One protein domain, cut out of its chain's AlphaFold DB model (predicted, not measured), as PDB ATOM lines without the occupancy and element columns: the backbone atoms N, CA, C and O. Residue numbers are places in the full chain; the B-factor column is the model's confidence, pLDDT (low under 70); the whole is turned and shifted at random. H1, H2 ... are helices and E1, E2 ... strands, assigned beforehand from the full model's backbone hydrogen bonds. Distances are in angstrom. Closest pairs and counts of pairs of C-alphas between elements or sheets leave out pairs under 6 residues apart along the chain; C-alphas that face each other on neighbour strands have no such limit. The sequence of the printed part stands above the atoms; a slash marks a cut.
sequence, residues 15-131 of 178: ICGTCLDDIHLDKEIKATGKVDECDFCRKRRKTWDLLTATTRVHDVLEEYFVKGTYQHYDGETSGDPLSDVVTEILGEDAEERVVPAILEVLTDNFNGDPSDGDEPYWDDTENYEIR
ATOM      1  N   ILE A  15      13.795  35.850  -7.036       98.06
ATOM      2  CA  ILE A  15      14.271  34.484  -6.786       98.06
ATOM      3  C   ILE A  15      15.271  34.431  -5.628       98.06
ATOM      4  O   ILE A  15      16.077  35.339  -5.417       98.06
ATOM      5  N   CYS A  16      15.199  33.373  -4.822       97.81
ATOM      6  CA  CYS A  16      16.118  33.133  -3.710       97.81
ATOM      7  C   CYS A  16      17.111  32.014  -4.027       97.81
ATOM      8  O   CYS A  16      16.774  31.108  -4.780       97.81
ATOM      9  N   GLY A  17      18.248  31.995  -3.326       95.25
ATOM     10  CA  GLY A  17      19.292  30.983  -3.523       95.25
ATOM     11  C   GLY A  17      18.817  29.537  -3.390       95.25
ATOM     12  O   GLY A  17      19.172  28.707  -4.203       95.25
ATOM     13  N   THR A  18      17.913  29.237  -2.452       95.62
ATOM     14  CA  THR A  18      17.351  27.875  -2.326       95.62
ATOM     15  C   THR A  18      16.521  27.431  -3.532       95.62
ATOM     16  O   THR A  18      16.353  26.243  -3.716       95.62
ATOM     17  N   CYS A  19      15.928  28.354  -4.296       97.00
ATOM     18  CA  CYS A  19      15.168  27.980  -5.496       97.00
ATOM     19  C   CYS A  19      16.075  27.817  -6.714       97.00
ATOM     20  O   CYS A  19      15.706  27.092  -7.619       97.00
ATOM     21  N   LEU A  20      17.233  28.482  -6.729       95.19
ATOM     22  CA  LEU A  20      18.254  28.260  -7.753       95.19
ATOM     23  C   LEU A  20      18.988  26.931  -7.568       95.19
ATOM     24  O   LEU A  20      19.732  26.552  -8.451       95.19
ATOM     25  N   ASP A  21      18.827  26.282  -6.414       95.06
ATOM     26  CA  ASP A  21      19.494  25.028  -6.053       95.06
ATOM     27  C   ASP A  21      21.033  25.037  -6.176       95.06
ATOM     28  O   ASP A  21      21.677  24.000  -6.226       95.06
ATOM     29  N   ASP A  22      21.653  26.221  -6.130       92.56
ATOM     30  CA  ASP A  22      23.107  26.367  -6.169       92.56
ATOM     31  C   ASP A  22      23.652  27.053  -4.902       92.56
ATOM     32  O   ASP A  22      23.202  28.120  -4.457       92.56
ATOM     33  N   ILE A  23      24.670  26.432  -4.299       90.81
ATOM     34  CA  ILE A  23      25.265  26.883  -3.035       90.81
ATOM     35  C   ILE A  23      26.109  28.158  -3.187       90.81
ATOM     36  O   ILE A  23      26.253  28.921  -2.221       90.81
ATOM     37  N   HIS A  24      26.702  28.391  -4.357       92.38
ATOM     38  CA  HIS A  24      27.522  29.566  -4.635       92.38
ATOM     39  C   HIS A  24      26.635  30.792  -4.878       92.38
ATOM     40  O   HIS A  24      26.801  31.805  -4.190       92.38
ATOM     41  N   LEU A  25      25.619  30.669  -5.727       93.81
ATOM     42  CA  LEU A  25      24.589  31.671  -5.971       93.81
ATOM     43  C   LEU A  25      23.818  31.996  -4.688       93.81
ATOM     44  O   LEU A  25      23.565  33.168  -4.409       93.81
ATOM     45  N   ASP A  26      23.521  31.018  -3.825       94.50
ATOM     46  CA  ASP A  26      22.903  31.296  -2.521       94.50
ATOM     47  C   ASP A  26      23.799  32.160  -1.613       94.50
ATOM     48  O   ASP A  26      23.310  33.073  -0.932       94.50
ATOM     49  N   LYS A  27      25.120  31.936  -1.617       96.25
ATOM     50  CA  LYS A  27      26.070  32.798  -0.889       96.25
ATOM     51  C   LYS A  27      26.117  34.204  -1.482       96.25
ATOM     52  O   LYS A  27      26.077  35.174  -0.720       96.25
ATOM     53  N   GLU A  28      26.169  34.323  -2.806       96.38
ATOM     54  CA  GLU A  28      26.171  35.619  -3.490       96.38
ATOM     55  C   GLU A  28      24.879  36.402  -3.209       96.38
ATOM     56  O   GLU A  28      24.940  37.556  -2.777       96.38
ATOM     57  N   ILE A  29      23.713  35.758  -3.312       97.44
ATOM     58  CA  ILE A  29      22.406  36.356  -2.995       97.44
ATOM     59  C   ILE A  29      22.347  36.822  -1.543       97.44
ATOM     60  O   ILE A  29      21.836  37.909  -1.251       97.44
ATOM     61  N   LYS A  30      22.870  36.040  -0.595       96.50
ATOM     62  CA  LYS A  30      22.922  36.464   0.812       96.50
ATOM     63  C   LYS A  30      23.778  37.717   0.999       96.50
ATOM     64  O   LYS A  30      23.406  38.576   1.807       96.50
ATOM     65  N   ALA A  31      24.876  37.835   0.255       96.94
ATOM     66  CA  ALA A  31      25.787  38.972   0.324       96.94
ATOM     67  C   ALA A  31      25.215  40.236  -0.344       96.94
ATOM     68  O   ALA A  31      25.227  41.306   0.269       96.94
ATOM     69  N   THR A  32      24.683  40.129  -1.565       97.25
ATOM     70  CA  THR A  32      24.340  41.292  -2.411       97.25
ATOM     71  C   THR A  32      22.836  41.501  -2.601       97.25
ATOM     72  O   THR A  32      22.402  42.597  -2.958       97.25
ATOM     73  N   GLY A  33      22.020  40.482  -2.330       96.00
ATOM     74  CA  GLY A  33      20.583  40.501  -2.577       96.00
ATOM     75  C   GLY A  33      19.796  41.449  -1.673       96.00
ATOM     76  O   GLY A  33      20.255  41.926  -0.625       96.00
ATOM     77  N   LYS A  34      18.544  41.697  -2.053       97.38
ATOM     78  CA  LYS A  34      17.580  42.496  -1.277       97.38
ATOM     79  C   LYS A  34      16.647  41.571  -0.508       97.38
ATOM     80  O   LYS A  34      16.420  40.445  -0.925       97.38
ATOM     81  N   VAL A  35      16.151  42.008   0.650       97.88
ATOM     82  CA  VAL A  35      15.172  41.212   1.405       97.88
ATOM     83  C   VAL A  35      13.798  41.423   0.787       97.88
ATOM     84  O   VAL A  35      13.225  42.497   0.956       97.88
ATOM     85  N   ASP A  36      13.276  40.392   0.133       98.00
ATOM     86  CA  ASP A  36      11.965  40.407  -0.511       98.00
ATOM     87  C   ASP A  36      11.279  39.034  -0.434       98.00
ATOM     88  O   ASP A  36      11.875  38.053   0.025       98.00
ATOM     89  N   GLU A  37      10.014  38.962  -0.831       98.19
ATOM     90  CA  GLU A  37       9.345  37.686  -1.090       98.19
ATOM     91  C   GLU A  37       9.895  37.057  -2.378       98.19
ATOM     92  O   GLU A  37      10.141  37.758  -3.349       98.19
ATOM     93  N   CYS A  38      10.166  35.752  -2.365       98.06
ATOM     94  CA  CYS A  38      10.540  35.003  -3.565       98.06
ATOM     95  C   CYS A  38       9.276  34.514  -4.277       98.06
ATOM     96  O   CYS A  38       8.469  33.822  -3.654       98.06
ATOM     97  N   ASP A  39       9.133  34.795  -5.568       97.81
ATOM     98  CA  ASP A  39       7.939  34.465  -6.354       97.81
ATOM     99  C   ASP A  39       7.765  32.956  -6.579       97.81
ATOM    100  O   ASP A  39       6.644  32.456  -6.663       97.81
ATOM    101  N   PHE A  40       8.859  32.194  -6.530       95.38
ATOM    102  CA  PHE A  40       8.849  30.743  -6.740       95.38
ATOM    103  C   PHE A  40       8.356  29.966  -5.513       95.38
ATOM    104  O   PHE A  40       7.537  29.052  -5.618       95.38
ATOM    105  N   CYS A  41       8.831  30.333  -4.319       96.38
ATOM    106  CA  CYS A  41       8.544  29.601  -3.074       96.38
ATOM    107  C   CYS A  41       7.699  30.377  -2.056       96.38
ATOM    108  O   CYS A  41       7.412  29.848  -0.980       96.38
ATOM    109  N   ARG A  42       7.375  31.643  -2.347       97.25
ATOM    110  CA  ARG A  42       6.604  32.570  -1.500       97.25
ATOM    111  C   ARG A  42       7.189  32.805  -0.101       97.25
ATOM    112  O   ARG A  42       6.492  33.192   0.831       97.25
ATOM    113  N   LYS A  43       8.495  32.567   0.085       97.81
ATOM    114  CA  LYS A  43       9.205  32.828   1.352       97.81
ATOM    115  C   LYS A  43       9.946  34.157   1.283       97.81
ATOM    116  O   LYS A  43      10.653  34.419   0.312       97.81
ATOM    117  N   ARG A  44       9.864  34.948   2.356       97.81
ATOM    118  CA  ARG A  44      10.595  36.214   2.497       97.81
ATOM    119  C   ARG A  44      12.042  35.982   2.932       97.81
ATOM    120  O   ARG A  44      12.282  35.470   4.026       97.81
ATOM    121  N   ARG A  45      13.005  36.357   2.088       96.88
ATOM    122  CA  ARG A  45      14.453  36.171   2.308       96.88
ATOM    123  C   ARG A  45      15.275  37.077   1.392       96.88
ATOM    124  O   ARG A  45      14.728  37.935   0.714       96.88
ATOM    125  N   LYS A  46      16.601  36.936   1.415       98.12
ATOM    126  CA  LYS A  46      17.470  37.582   0.428       98.12
ATOM    127  C   LYS A  46      17.181  37.000  -0.959       98.12
ATOM    128  O   LYS A  46      17.140  35.779  -1.105       98.12
ATOM    129  N   THR A  47      16.948  37.876  -1.929       98.50
ATOM    130  CA  THR A  47      16.611  37.546  -3.315       98.50
ATOM    131  C   THR A  47      17.375  38.430  -4.297       98.50
ATOM    132  O   THR A  47      17.802  39.545  -3.956       98.50
ATOM    133  N   TRP A  48      17.480  37.951  -5.528       98.44
ATOM    134  CA  TRP A  48      17.753  38.746  -6.723       98.44
ATOM    135  C   TRP A  48      16.494  38.857  -7.582       98.44
ATOM    136  O   TRP A  48      15.503  38.185  -7.305       98.44
ATOM    137  N   ASP A  49      16.514  39.770  -8.549       98.25
ATOM    138  CA  ASP A  49      15.594  39.686  -9.686       98.25
ATOM    139  C   ASP A  49      16.085  38.586 -10.631       98.25
ATOM    140  O   ASP A  49      17.262  38.200 -10.596       98.25
ATOM    141  N   LEU A  50      15.167  38.048 -11.427       97.94
ATOM    142  CA  LEU A  50      15.437  36.911 -12.289       97.94
ATOM    143  C   LEU A  50      16.485  37.265 -13.343       97.94
ATOM    144  O   LEU A  50      17.379  36.463 -13.572       97.94
ATOM    145  N   LEU A  51      16.477  38.493 -13.871       97.81
ATOM    146  CA  LEU A  51      17.513  38.970 -14.787       97.81
ATOM    147  C   LEU A  51      18.920  38.866 -14.199       97.81
ATOM    148  O   LEU A  51      19.830  38.393 -14.877       97.81
ATOM    149  N   THR A  52      19.120  39.291 -12.951       98.06
ATOM    150  CA  THR A  52      20.429  39.174 -12.294       98.06
ATOM    151  C   THR A  52      20.841  37.708 -12.152       98.06
ATOM    152  O   THR A  52      22.000  37.384 -12.393       98.06
ATOM    153  N   ALA A  53      19.912  36.816 -11.793       97.56
ATOM    154  CA  ALA A  53      20.204  35.384 -11.703       97.56
ATOM    155  C   ALA A  53      20.558  34.790 -13.078       97.56
ATOM    156  O   ALA A  53      21.599  34.150 -13.210       97.56
ATOM    157  N   THR A  54      19.762  35.084 -14.108       97.50
ATOM    158  CA  THR A  54      20.017  34.673 -15.493       97.50
ATOM    159  C   THR A  54      21.337  35.226 -16.014       97.50
ATOM    160  O   THR A  54      22.051  34.507 -16.693       97.50
ATOM    161  N   THR A  55      21.721  36.452 -15.645       97.12
ATOM    162  CA  THR A  55      23.032  37.016 -16.014       97.12
ATOM    163  C   THR A  55      24.172  36.155 -15.466       97.12
ATOM    164  O   THR A  55      25.121  35.874 -16.183       97.12
ATOM    165  N   ARG A  56      24.075  35.682 -14.215       96.62
ATOM    166  CA  ARG A  56      25.111  34.810 -13.631       96.62
ATOM    167  C   ARG A  56      25.156  33.440 -14.306       96.62
ATOM    168  O   ARG A  56      26.245  32.918 -14.501       96.62
ATOM    169  N   VAL A  57      24.002  32.879 -14.672       96.25
ATOM    170  CA  VAL A  57      23.937  31.630 -15.456       96.25
ATOM    171  C   VAL A  57      24.528  31.839 -16.851       96.25
ATOM    172  O   VAL A  57      25.329  31.030 -17.299       96.25
ATOM    173  N   HIS A  58      24.205  32.956 -17.503       96.00
ATOM    174  CA  HIS A  58      24.761  33.341 -18.795       96.00
ATOM    175  C   HIS A  58      26.289  33.472 -18.754       96.00
ATOM    176  O   HIS A  58      26.955  32.948 -19.638       96.00
ATOM    177  N   ASP A  59      26.853  34.099 -17.713       94.25
ATOM    178  CA  ASP A  59      28.311  34.199 -17.543       94.25
ATOM    179  C   ASP A  59      28.975  32.804 -17.548       94.25
ATOM    180  O   ASP A  59      30.013  32.606 -18.178       94.25
ATOM    181  N   VAL A  60      28.365  31.825 -16.863       93.75
ATOM    182  CA  VAL A  60      28.847  30.432 -16.825       93.75
ATOM    183  C   VAL A  60      28.691  29.773 -18.196       93.75
ATOM    184  O   VAL A  60      29.632  29.161 -18.702       93.75
ATOM    185  N   LEU A  61      27.532  29.933 -18.832       93.94
ATOM    186  CA  LEU A  61      27.283  29.415 -20.175       93.94
ATOM    187  C   LEU A  61      28.326  29.928 -21.186       93.94
ATOM    188  O   LEU A  61      28.934  29.130 -21.895       93.94
ATOM    189  N   GLU A  62      28.607  31.233 -21.219       92.69
ATOM    190  CA  GLU A  62      29.606  31.818 -22.127       92.69
ATOM    191  C   GLU A  62      31.043  31.361 -21.842       92.69
ATOM    192  O   GLU A  62      31.874  31.245 -22.760       92.69
ATOM    193  N   GLU A  63      31.374  31.132 -20.572       90.62
ATOM    194  CA  GLU A  63      32.715  30.718 -20.169       90.62
ATOM    195  C   GLU A  63      32.987  29.251 -20.537       90.62
ATOM    196  O   GLU A  63      34.056  28.946 -21.095       90.62
ATOM    197  N   TYR A  64      32.013  28.369 -20.289       89.94
ATOM    198  CA  TYR A  64      32.217  26.918 -20.300       89.94
ATOM    199  C   TYR A  64      31.542  26.176 -21.446       89.94
ATOM    200  O   TYR A  64      31.996  25.078 -21.750       89.94
ATOM    201  N   PHE A  65      30.536  26.736 -22.117       92.50
ATOM    202  CA  PHE A  65      29.762  26.016 -23.131       92.50
ATOM    203  C   PHE A  65      29.926  26.612 -24.534       92.50
ATOM    204  O   PHE A  65      30.306  27.773 -24.729       92.50
ATOM    205  N   VAL A  66      29.700  25.766 -25.537       91.88
ATOM    206  CA  VAL A  66      29.628  26.115 -26.961       91.88
ATOM    207  C   VAL A  66      28.513  25.312 -27.627       91.88
ATOM    208  O   VAL A  66      28.144  24.250 -27.133       91.88
ATOM    209  N   LYS A  67      27.980  25.797 -28.755       92.50
ATOM    210  CA  LYS A  67      27.038  25.013 -29.569       92.50
ATOM    211  C   LYS A  67      27.668  23.682 -29.986       92.50
ATOM    212  O   LYS A  67      28.824  23.649 -30.419       92.50
ATOM    213  N   GLY A  68      26.881  22.621 -29.882       90.19
ATOM    214  CA  GLY A  68      27.224  21.285 -30.330       90.19
ATOM    215  C   GLY A  68      27.515  21.241 -31.827       90.19
ATOM    216  O   GLY A  68      27.040  22.062 -32.616       90.19
ATOM    217  N   THR A  69      28.317  20.265 -32.236       88.38
ATOM    218  CA  THR A  69      28.699  20.082 -33.635       88.38
ATOM    219  C   THR A  69      27.973  18.876 -34.218       88.38
ATOM    220  O   THR A  69      27.947  17.799 -33.624       88.38
ATOM    221  N   TYR A  70      27.414  19.032 -35.419       86.94
ATOM    222  CA  TYR A  70      26.791  17.921 -36.132       86.94
ATOM    223  C   TYR A  70      27.821  16.845 -36.499       86.94
ATOM    224  O   TYR A  70      28.776  17.100 -37.245       86.94
ATOM    225  N   GLN A  71      27.605  15.620 -36.026       83.44
ATOM    226  CA  GLN A  71      28.483  14.489 -36.292       83.44
ATOM    227  C   GLN A  71      27.939  13.655 -37.455       83.44
ATOM    228  O   GLN A  71      27.019  12.854 -37.313       83.44
ATOM    229  N   HIS A  72      28.551  13.799 -38.634       79.75
ATOM    230  CA  HIS A  72      28.119  13.105 -39.859       79.75
ATOM    231  C   HIS A  72      28.097  11.569 -39.765       79.75
ATOM    232  O   HIS A  72      27.408  10.933 -40.562       79.75
ATOM    233  N   TYR A  73      28.880  10.975 -38.863       77.56
ATOM    234  CA  TYR A  73      28.975   9.521 -38.714       77.56
ATOM    235  C   TYR A  73      27.788   8.929 -37.954       77.56
ATOM    236  O   TYR A  73      27.260   7.903 -38.384       77.56
ATOM    237  N   ASP A  74      27.355   9.602 -36.890       78.69
ATOM    238  CA  ASP A  74      26.267   9.145 -36.021       78.69
ATOM    239  C   ASP A  74      24.922   9.785 -36.400       78.69
ATOM    240  O   ASP A  74      23.860   9.256 -36.084       78.69
ATOM    241  N   GLY A  75      24.957  10.872 -37.179       82.62
ATOM    242  CA  GLY A  75      23.770  11.594 -37.628       82.62
ATOM    243  C   GLY A  75      23.135  12.462 -36.542       82.62
ATOM    244  O   GLY A  75      22.015  12.933 -36.741       82.62
ATOM    245  N   GLU A  76      23.845  12.681 -35.437       85.50
ATOM    246  CA  GLU A  76      23.397  13.399 -34.243       85.50
ATOM    247  C   GLU A  76      24.267  14.646 -34.007       85.50
ATOM    248  O   GLU A  76      25.433  14.702 -34.415       85.50
ATOM    249  N   THR A  77      23.692  15.672 -33.379       88.56
ATOM    250  CA  THR A  77      24.433  16.849 -32.900       88.56
ATOM    251  C   THR A  77      24.951  16.556 -31.498       88.56
ATOM    252  O   THR A  77      24.190  16.077 -30.660       88.56
ATOM    253  N   SER A  78      26.236  16.815 -31.245       90.19
ATOM    254  CA  SER A  78      26.834  16.595 -29.925       90.19
ATOM    255  C   SER A  78      26.283  17.533 -28.852       90.19
ATOM    256  O   SER A  78      25.700  18.571 -29.163       90.19
ATOM    257  N   GLY A  79      26.510  17.171 -27.589       91.94
ATOM    258  CA  GLY A  79      26.053  17.940 -26.438       91.94
ATOM    259  C   GLY A  79      24.598  17.671 -26.077       91.94
ATOM    260  O   GLY A  79      23.948  16.795 -26.651       91.94
ATOM    261  N   ASP A  80      24.108  18.467 -25.139       94.62
ATOM    262  CA  ASP A  80      22.806  18.299 -24.506       94.62
ATOM    263  C   ASP A  80      21.909  19.519 -24.764       94.62
ATOM    264  O   ASP A  80      22.416  20.611 -25.053       94.62
ATOM    265  N   PRO A  81      20.576  19.367 -24.681       95.12
ATOM    266  CA  PRO A  81      19.651  20.488 -24.780       95.12
ATOM    267  C   PRO A  81      19.991  21.601 -23.786       95.12
ATOM    268  O   PRO A  81      20.430  21.345 -22.662       95.12
ATOM    269  N   LEU A  82      19.716  22.853 -24.159       95.19
ATOM    270  CA  LEU A  82      20.005  24.007 -23.301       95.19
ATOM    271  C   LEU A  82      19.336  23.917 -21.916       95.19
ATOM    272  O   LEU A  82      19.908  24.381 -20.932       95.19
ATOM    273  N   SER A  83      18.148  23.311 -21.822       95.88
ATOM    274  CA  SER A  83      17.479  23.047 -20.540       95.88
ATOM    275  C   SER A  83      18.331  22.200 -19.610       95.88
ATOM    276  O   SER A  83      18.464  22.533 -18.438       95.88
ATOM    277  N   ASP A  84      18.931  21.145 -20.147       95.44
ATOM    278  CA  ASP A  84      19.653  20.140 -19.377       95.44
ATOM    279  C   ASP A  84      20.983  20.730 -18.906       95.44
ATOM    280  O   ASP A  84      21.338  20.611 -17.735       95.44
ATOM    281  N   VAL A  85      21.643  21.504 -19.773       95.62
ATOM    282  CA  VAL A  85      22.838  22.282 -19.423       95.62
ATOM    283  C   VAL A  85      22.554  23.303 -18.316       95.62
ATOM    284  O   VAL A  85      23.338  23.448 -17.378       95.62
ATOM    285  N   VAL A  86      21.432  24.028 -18.380       96.19
ATOM    286  CA  VAL A  86      21.071  24.992 -17.325       96.19
ATOM    287  C   VAL A  86      20.690  24.280 -16.021       96.19
ATOM    288  O   VAL A  86      21.022  24.788 -14.948       96.19
ATOM    289  N   THR A  87      20.053  23.108 -16.087       95.50
ATOM    290  CA  THR A  87      19.818  22.250 -14.915       95.50
ATOM    291  C   THR A  87      21.138  21.790 -14.294       95.50
ATOM    292  O   THR A  87      21.273  21.853 -13.075       95.50
ATOM    293  N   GLU A  88      22.135  21.418 -15.104       92.00
ATOM    294  CA  GLU A  88      23.470  21.018 -14.635       92.00
ATOM    295  C   GLU A  88      24.224  22.166 -13.944       92.00
ATOM    296  O   GLU A  88      24.871  21.956 -12.919       92.00
ATOM    297  N   ILE A  89      24.127  23.391 -14.474       93.00
ATOM    298  CA  ILE A  89      24.717  24.590 -13.846       93.00
ATOM    299  C   ILE A  89      24.070  24.887 -12.488       93.00
ATOM    300  O   ILE A  89      24.711  25.445 -11.594       93.00
ATOM    301  N   LEU A  90      22.784  24.579 -12.365       93.75
ATOM    302  CA  LEU A  90      21.999  24.775 -11.159       93.75
ATOM    303  C   LEU A  90      21.926  23.449 -10.391       93.75
ATOM    304  O   LEU A  90      22.943  22.900  -9.974       93.75
ATOM    305  N   GLY A  91      20.721  22.943 -10.182       89.81
ATOM    306  CA  GLY A  91      20.489  21.618  -9.643       89.81
ATOM    307  C   GLY A  91      19.095  21.135 -10.014       89.81
ATOM    308  O   GLY A  91      18.236  21.912 -10.440       89.81
ATOM    309  N   GLU A  92      18.871  19.837  -9.841       91.38
ATOM    310  CA  GLU A  92      17.633  19.141 -10.213       91.38
ATOM    311  C   GLU A  92      16.383  19.761  -9.559       91.38
ATOM    312  O   GLU A  92      15.315  19.810 -10.170       91.38
ATOM    313  N   ASP A  93      16.489  20.320  -8.343       91.25
ATOM    314  CA  ASP A  93      15.334  20.943  -7.678       91.25
ATOM    315  C   ASP A  93      14.885  22.252  -8.380       91.25
ATOM    316  O   ASP A  93      13.790  22.765  -8.103       91.25
ATOM    317  N   ALA A  94      15.704  22.808  -9.284       91.25
ATOM    318  CA  ALA A  94      15.397  23.995 -10.084       91.25
ATOM    319  C   ALA A  94      14.685  23.673 -11.418       91.25
ATOM    320  O   ALA A  94      14.061  24.572 -12.001       91.25
ATOM    321  N   GLU A  95      14.731  22.421 -11.886       91.12
ATOM    322  CA  GLU A  95      14.337  21.998 -13.241       91.12
ATOM    323  C   GLU A  95      12.894  22.400 -13.601       91.12
ATOM    324  O   GLU A  95      12.651  23.036 -14.620       91.12
ATOM    325  N   GLU A  96      11.913  22.102 -12.744       90.31
ATOM    326  CA  GLU A  96      10.494  22.205 -13.128       90.31
ATOM    327  C   GLU A  96      10.009  23.653 -13.339       90.31
ATOM    328  O   GLU A  96       9.127  23.911 -14.158       90.31
ATOM    329  N   ARG A  97      10.530  24.612 -12.563       93.38
ATOM    330  CA  ARG A  97       9.980  25.985 -12.518       93.38
ATOM    331  C   ARG A  97      11.007  27.074 -12.753       93.38
ATOM    332  O   ARG A  97      10.649  28.125 -13.276       93.38
ATOM    333  N   VAL A  98      12.245  26.871 -12.315       95.81
ATOM    334  CA  VAL A  98      13.278  27.910 -12.370       95.81
ATOM    335  C   VAL A  98      14.006  27.864 -13.703       95.81
ATOM    336  O   VAL A  98      14.173  28.919 -14.310       95.81
ATOM    337  N   VAL A  99      14.355  26.673 -14.195       96.12
ATOM    338  CA  VAL A  99      15.036  26.513 -15.489       96.12
ATOM    339  C   VAL A  99      14.215  27.109 -16.644       96.12
ATOM    340  O   VAL A  99      14.748  27.987 -17.319       96.12
ATOM    341  N   PRO A 100      12.912  26.804 -16.825       95.19
ATOM    342  CA  PRO A 100      12.104  27.432 -17.876       95.19
ATOM    343  C   PRO A 100      12.062  28.962 -17.793       95.19
ATOM    344  O   PRO A 100      12.113  29.645 -18.812       95.19
ATOM    345  N   ALA A 101      11.992  29.514 -16.577       96.25
ATOM    346  CA  ALA A 101      11.976  30.958 -16.365       96.25
ATOM    347  C   ALA A 101      13.333  31.603 -16.701       96.25
ATOM    348  O   ALA A 101      13.385  32.694 -17.264       96.25
ATOM    349  N   ILE A 102      14.440  30.925 -16.382       96.38
ATOM    350  CA  ILE A 102      15.784  31.371 -16.755       96.38
ATOM    351  C   ILE A 102      15.966  31.320 -18.269       96.38
ATOM    352  O   ILE A 102      16.487  32.291 -18.806       96.38
ATOM    353  N   LEU A 103      15.519  30.254 -18.941       95.06
ATOM    354  CA  LEU A 103      15.632  30.098 -20.394       95.06
ATOM    355  C   LEU A 103      14.911  31.212 -21.157       95.06
ATOM    356  O   LEU A 103      15.494  31.778 -22.072       95.06
ATOM    357  N   GLU A 104      13.694  31.580 -20.755       93.12
ATOM    358  CA  GLU A 104      12.967  32.692 -21.387       93.12
ATOM    359  C   GLU A 104      13.699  34.027 -21.197       93.12
ATOM    360  O   GLU A 104      13.931  34.769 -22.149       93.12
ATOM    361  N   VAL A 105      14.146  34.326 -19.973       94.94
ATOM    362  CA  VAL A 105      14.918  35.554 -19.724       94.94
ATOM    363  C   VAL A 105      16.256  35.523 -20.471       94.94
ATOM    364  O   VAL A 105      16.732  36.576 -20.903       94.94
ATOM    365  N   LEU A 106      16.864  34.347 -20.636       94.19
ATOM    366  CA  LEU A 106      18.128  34.156 -21.340       94.19
ATOM    367  C   LEU A 106      17.962  34.500 -22.821       94.19
ATOM    368  O   LEU A 106      18.691  35.347 -23.343       94.19
ATOM    369  N   THR A 107      16.972  33.897 -23.478       90.44
ATOM    370  CA  THR A 107      16.727  34.092 -24.909       90.44
ATOM    371  C   THR A 107      16.280  35.518 -25.227       90.44
ATOM    372  O   THR A 107      16.725  36.071 -26.232       90.44
ATOM    373  N   ASP A 108      15.502  36.152 -24.346       89.44
ATOM    374  CA  ASP A 108      15.012  37.524 -24.530       89.44
ATOM    375  C   ASP A 108      16.072  38.616 -24.311       89.44
ATOM    376  O   ASP A 108      15.921  39.732 -24.815       89.44
ATOM    377  N   ASN A 109      17.110  38.357 -23.503       90.25
ATOM    378  CA  ASN A 109      18.045  39.407 -23.060       90.25
ATOM    379  C   ASN A 109      19.486  39.217 -23.541       90.25
ATOM    380  O   ASN A 109      20.243  40.189 -23.510       90.25
ATOM    381  N   PHE A 110      19.872  38.007 -23.951       88.38
ATOM    382  CA  PHE A 110      21.267  37.683 -24.271       88.38
ATOM    383  C   PHE A 110      21.481  37.188 -25.701       88.38
ATOM    384  O   PHE A 110      22.625  37.062 -26.134       88.38
ATOM    385  N   ASN A 111      20.414  36.971 -26.466       84.31
ATOM    386  CA  ASN A 111      20.542  36.829 -27.910       84.31
ATOM    387  C   ASN A 111      20.648  38.205 -28.582       84.31
ATOM    388  O   ASN A 111      20.049  39.183 -28.129       84.31
ATOM    389  N   GLY A 112      21.431  38.280 -29.662       68.94
ATOM    390  CA  GLY A 112      21.487  39.468 -30.519       68.94
ATOM    391  C   GLY A 112      20.122  39.789 -31.134       68.94
ATOM    392  O   GLY A 112      19.237  38.934 -31.167       68.94
ATOM    393  N   ASP A 113      19.938  41.019 -31.629       65.12
ATOM    394  CA  ASP A 113      18.711  41.384 -32.345       65.12
ATOM    395  C   ASP A 113      18.644  40.570 -33.650       65.12
ATOM    396  O   ASP A 113      19.506  40.747 -34.515       65.12
ATOM    397  N   PRO A 114      17.625  39.714 -33.858       62.22
ATOM    398  CA  PRO A 114      17.487  38.957 -35.102       62.22
ATOM    399  C   PRO A 114      17.412  39.855 -36.350       62.22
ATOM    400  O   PRO A 114      17.667  39.405 -37.468       62.22
ATOM    401  N   SER A 115      17.068  41.137 -36.177       65.38
ATOM    402  CA  SER A 115      17.060  42.158 -37.233       65.38
ATOM    403  C   SER A 115      18.457  42.492 -37.762       65.38
ATOM    404  O   SER A 115      18.566  42.965 -38.897       65.38
ATOM    405  N   ASP A 116      19.507  42.227 -36.982       72.50
ATOM    406  CA  ASP A 116      20.904  42.396 -37.392       72.50
ATOM    407  C   ASP A 116      21.408  41.213 -38.242       72.50
ATOM    408  O   ASP A 116      22.478  41.288 -38.847       72.50
ATOM    409  N   GLY A 117      20.594  40.157 -38.385       61.50
ATOM    410  CA  GLY A 117      20.891  38.985 -39.210       61.50
ATOM    411  C   GLY A 117      21.811  37.960 -38.544       61.50
ATOM    412  O   GLY A 117      22.201  36.998 -39.204       61.50
ATOM    413  N   ASP A 118      22.136  38.159 -37.267       67.94
ATOM    414  CA  ASP A 118      22.864  37.193 -36.452       67.94
ATOM    415  C   ASP A 118      21.910  36.107 -35.932       67.94
ATOM    416  O   ASP A 118      20.779  36.380 -35.525       67.94
ATOM    417  N   GLU A 119      22.364  34.854 -35.958       66.50
ATOM    418  CA  GLU A 119      21.615  33.746 -35.365       66.50
ATOM    419  C   GLU A 119      21.663  33.830 -33.828       66.50
ATOM    420  O   GLU A 119      22.728  34.127 -33.273       66.50
ATOM    421  N   PRO A 120      20.550  33.523 -33.127       76.75
ATOM    422  CA  PRO A 120      20.547  33.390 -31.674       76.75
ATOM    423  C   PRO A 120      21.655  32.441 -31.225       76.75
ATOM    424  O   PRO A 120      21.825  31.349 -31.782       76.75
ATOM    425  N   TYR A 121      22.438  32.851 -30.229       83.38
ATOM    426  CA  TYR A 121      23.477  31.978 -29.695       83.38
ATOM    427  C   TYR A 121      22.871  30.925 -28.761       83.38
ATOM    428  O   TYR A 121      23.256  29.758 -28.837       83.38
ATOM    429  N   TRP A 122      21.893  31.318 -27.944       90.75
ATOM    430  CA  TRP A 122      21.140  30.454 -27.037       90.75
ATOM    431  C   TRP A 122      19.765  30.136 -27.634       90.75
ATOM    432  O   TRP A 122      18.979  31.049 -27.884       90.75
ATOM    433  N   ASP A 123      19.483  28.862 -27.873       88.06
ATOM    434  CA  ASP A 123      18.276  28.370 -28.535       88.06
ATOM    435  C   ASP A 123      17.847  27.047 -27.881       88.06
ATOM    436  O   ASP A 123      18.686  26.209 -27.551       88.06
ATOM    437  N   ASP A 124      16.546  26.871 -27.648       84.81
ATOM    438  CA  ASP A 124      15.984  25.692 -26.979       84.81
ATOM    439  C   ASP A 124      15.854  24.469 -27.905       84.81
ATOM    440  O   ASP A 124      15.494  23.381 -27.454       84.81
ATOM    441  N   THR A 125      16.164  24.630 -29.192       87.62
ATOM    442  CA  THR A 125      16.169  23.571 -30.208       87.62
ATOM    443  C   THR A 125      17.569  23.080 -30.574       87.62
ATOM    444  O   THR A 125      17.697  22.096 -31.307       87.62
ATOM    445  N   GLU A 126      18.607  23.734 -30.051       91.44
ATOM    446  CA  GLU A 126      20.011  23.397 -30.277       91.44
ATOM    447  C   GLU A 126      20.618  22.664 -29.070       91.44
ATOM    448  O   GLU A 126      20.158  22.791 -27.933       91.44
ATOM    449  N   ASN A 127      21.695  21.920 -29.329       94.06
ATOM    450  CA  ASN A 127      22.479  21.257 -28.289       94.06
ATOM    451  C   ASN A 127      23.750  22.051 -27.970       94.06
ATOM    452  O   ASN A 127      24.307  22.738 -28.833       94.06
ATOM    453  N   TYR A 128      24.237  21.914 -26.741       93.94
ATOM    454  CA  TYR A 128      25.413  22.602 -26.222       93.94
ATOM    455  C   TYR A 128      26.342  21.618 -25.524       93.94
ATOM    456  O   TYR A 128      25.908  20.709 -24.825       93.94
ATOM    457  N   GLU A 129      27.642  21.807 -25.709       92.94
ATOM    458  CA  GLU A 129      28.675  20.971 -25.109       92.94
ATOM    459  C   GLU A 129      29.692  21.816 -24.346       92.94
ATOM    460  O   GLU A 129      29.900  23.003 -24.627       92.94
ATOM    461  N   ILE A 130      30.356  21.186 -23.379       89.56
ATOM    462  CA  ILE A 130      31.448  21.814 -22.641       89.56
ATOM    463  C   ILE A 130      32.589  22.114 -23.619       89.56
ATOM    464  O   ILE A 130      33.116  21.236 -24.307       89.56
ATOM    465  N   ARG A 131      33.016  23.375 -23.647       87.38
ATOM    466  CA  ARG A 131      34.122  23.878 -24.457       87.38
ATOM    467  C   ARG A 131      35.382  23.038 -24.219       87.38
ATOM    468  O   ARG A 131      35.839  22.864 -23.086       87.38
TER     469      ARG A 131
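Overview. This is residues 15 to 131 of the 178 residues of an uncharacterized protein of Paraburkholderia phenazinium (UniProt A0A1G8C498). The domain is an elongated row of three parts: a small two-stranded hairpin, E1 and E2, with H2 and H1 packed by it at one end; three crossed helices, H3, H4 and H5, in the middle; and a short strand pair, E3 and E4, beyond them. From that pair the loop of residues 68 to 81 runs to the far end and folds back, while residues 113 to 118 of another loop stick out. The printed part has 117 residues, with five named helices and four named strands in the order H1 H2 E1 E2 H3 E3 H4 H5 E4; its class is mixed, and both sheets, E1 - E2 and E3 - E4, are antiparallel. It is compact, with a radius of gyration of the C-alphas of 15.5 A, and spans 51 by 32 by 22 A.

Along the chain. E1 is residues 34 to 37, 9.5 A long, and E2 is residues 44 to 49, 13.6 A. Before them come H1, residues 17 to 20, 5.1 A, from C-alpha 17 at (19.292, 30.983, -3.523), and H2, residues 23 to 32, 14.5 A. H3, residues 50 to 64, is the longest helix at 21.1 A and begins at C-alpha 50 at (15.437, 36.911, -12.289). E3 is residues 65 to 67, 7.1 A; H4 residues 82 to 89, 10.6 A; H5 residues 98 to 110, 17.3 A. E4, residues 127 to 130, is 10.6 A long and ends at C-alpha 130 at (31.448, 21.814, -22.641).

Arrangement. E1 and E2 form a hairpin, with N 36 and O 45 at 2.9 A and N 47 and O 34 at 2.8 A, within hydrogen-bond range. The closest C-alphas of H2 and E2 are those of Lys 30 and Lys 46, 5.6 A apart. H1 and H2 touch, closest at the C-alphas of Gly 17 and Asp 26, 3.8 A. H2 and H3 are near each other, with 5 pairs of C-alphas within 10 A. H3 and H5 touch about perpendicular, at 78 degrees, closest at the C-alphas of Thr 54 and Ile 102, 5.5 A. H4 and H5 touch through residues 99 to 103 of H5 alone, closest at the C-alphas of Thr 87 and Val 99, 6.4 A; they run opposite ways at a steep tilt of 68 degrees, only just short of about perpendicular. H3 and H4 only just touch, with 3 pairs of C-alphas within 8 A, closest at Val 57 and Ile 89, 7.3 A. E3 and E4 are antiparallel neighbours, with N 66 and O 129 at 2.9 A, within hydrogen-bond range. In H2, H3, H4 and H5 every O i to N i+4 pair is within hydrogen-bond range; H1 is too short for such a pair.

Size, cuts and confidence. The C-alphas farthest apart, those of Val 35 and Tyr 73, are 53.0 A apart. The printed part has no cut. The links E3 to H4 and H5 to E4 are long, with 14 and 16 residues. The mean pLDDT of the printed part is 91.3; residues 112 to 115 and 117 to 119 are under 70.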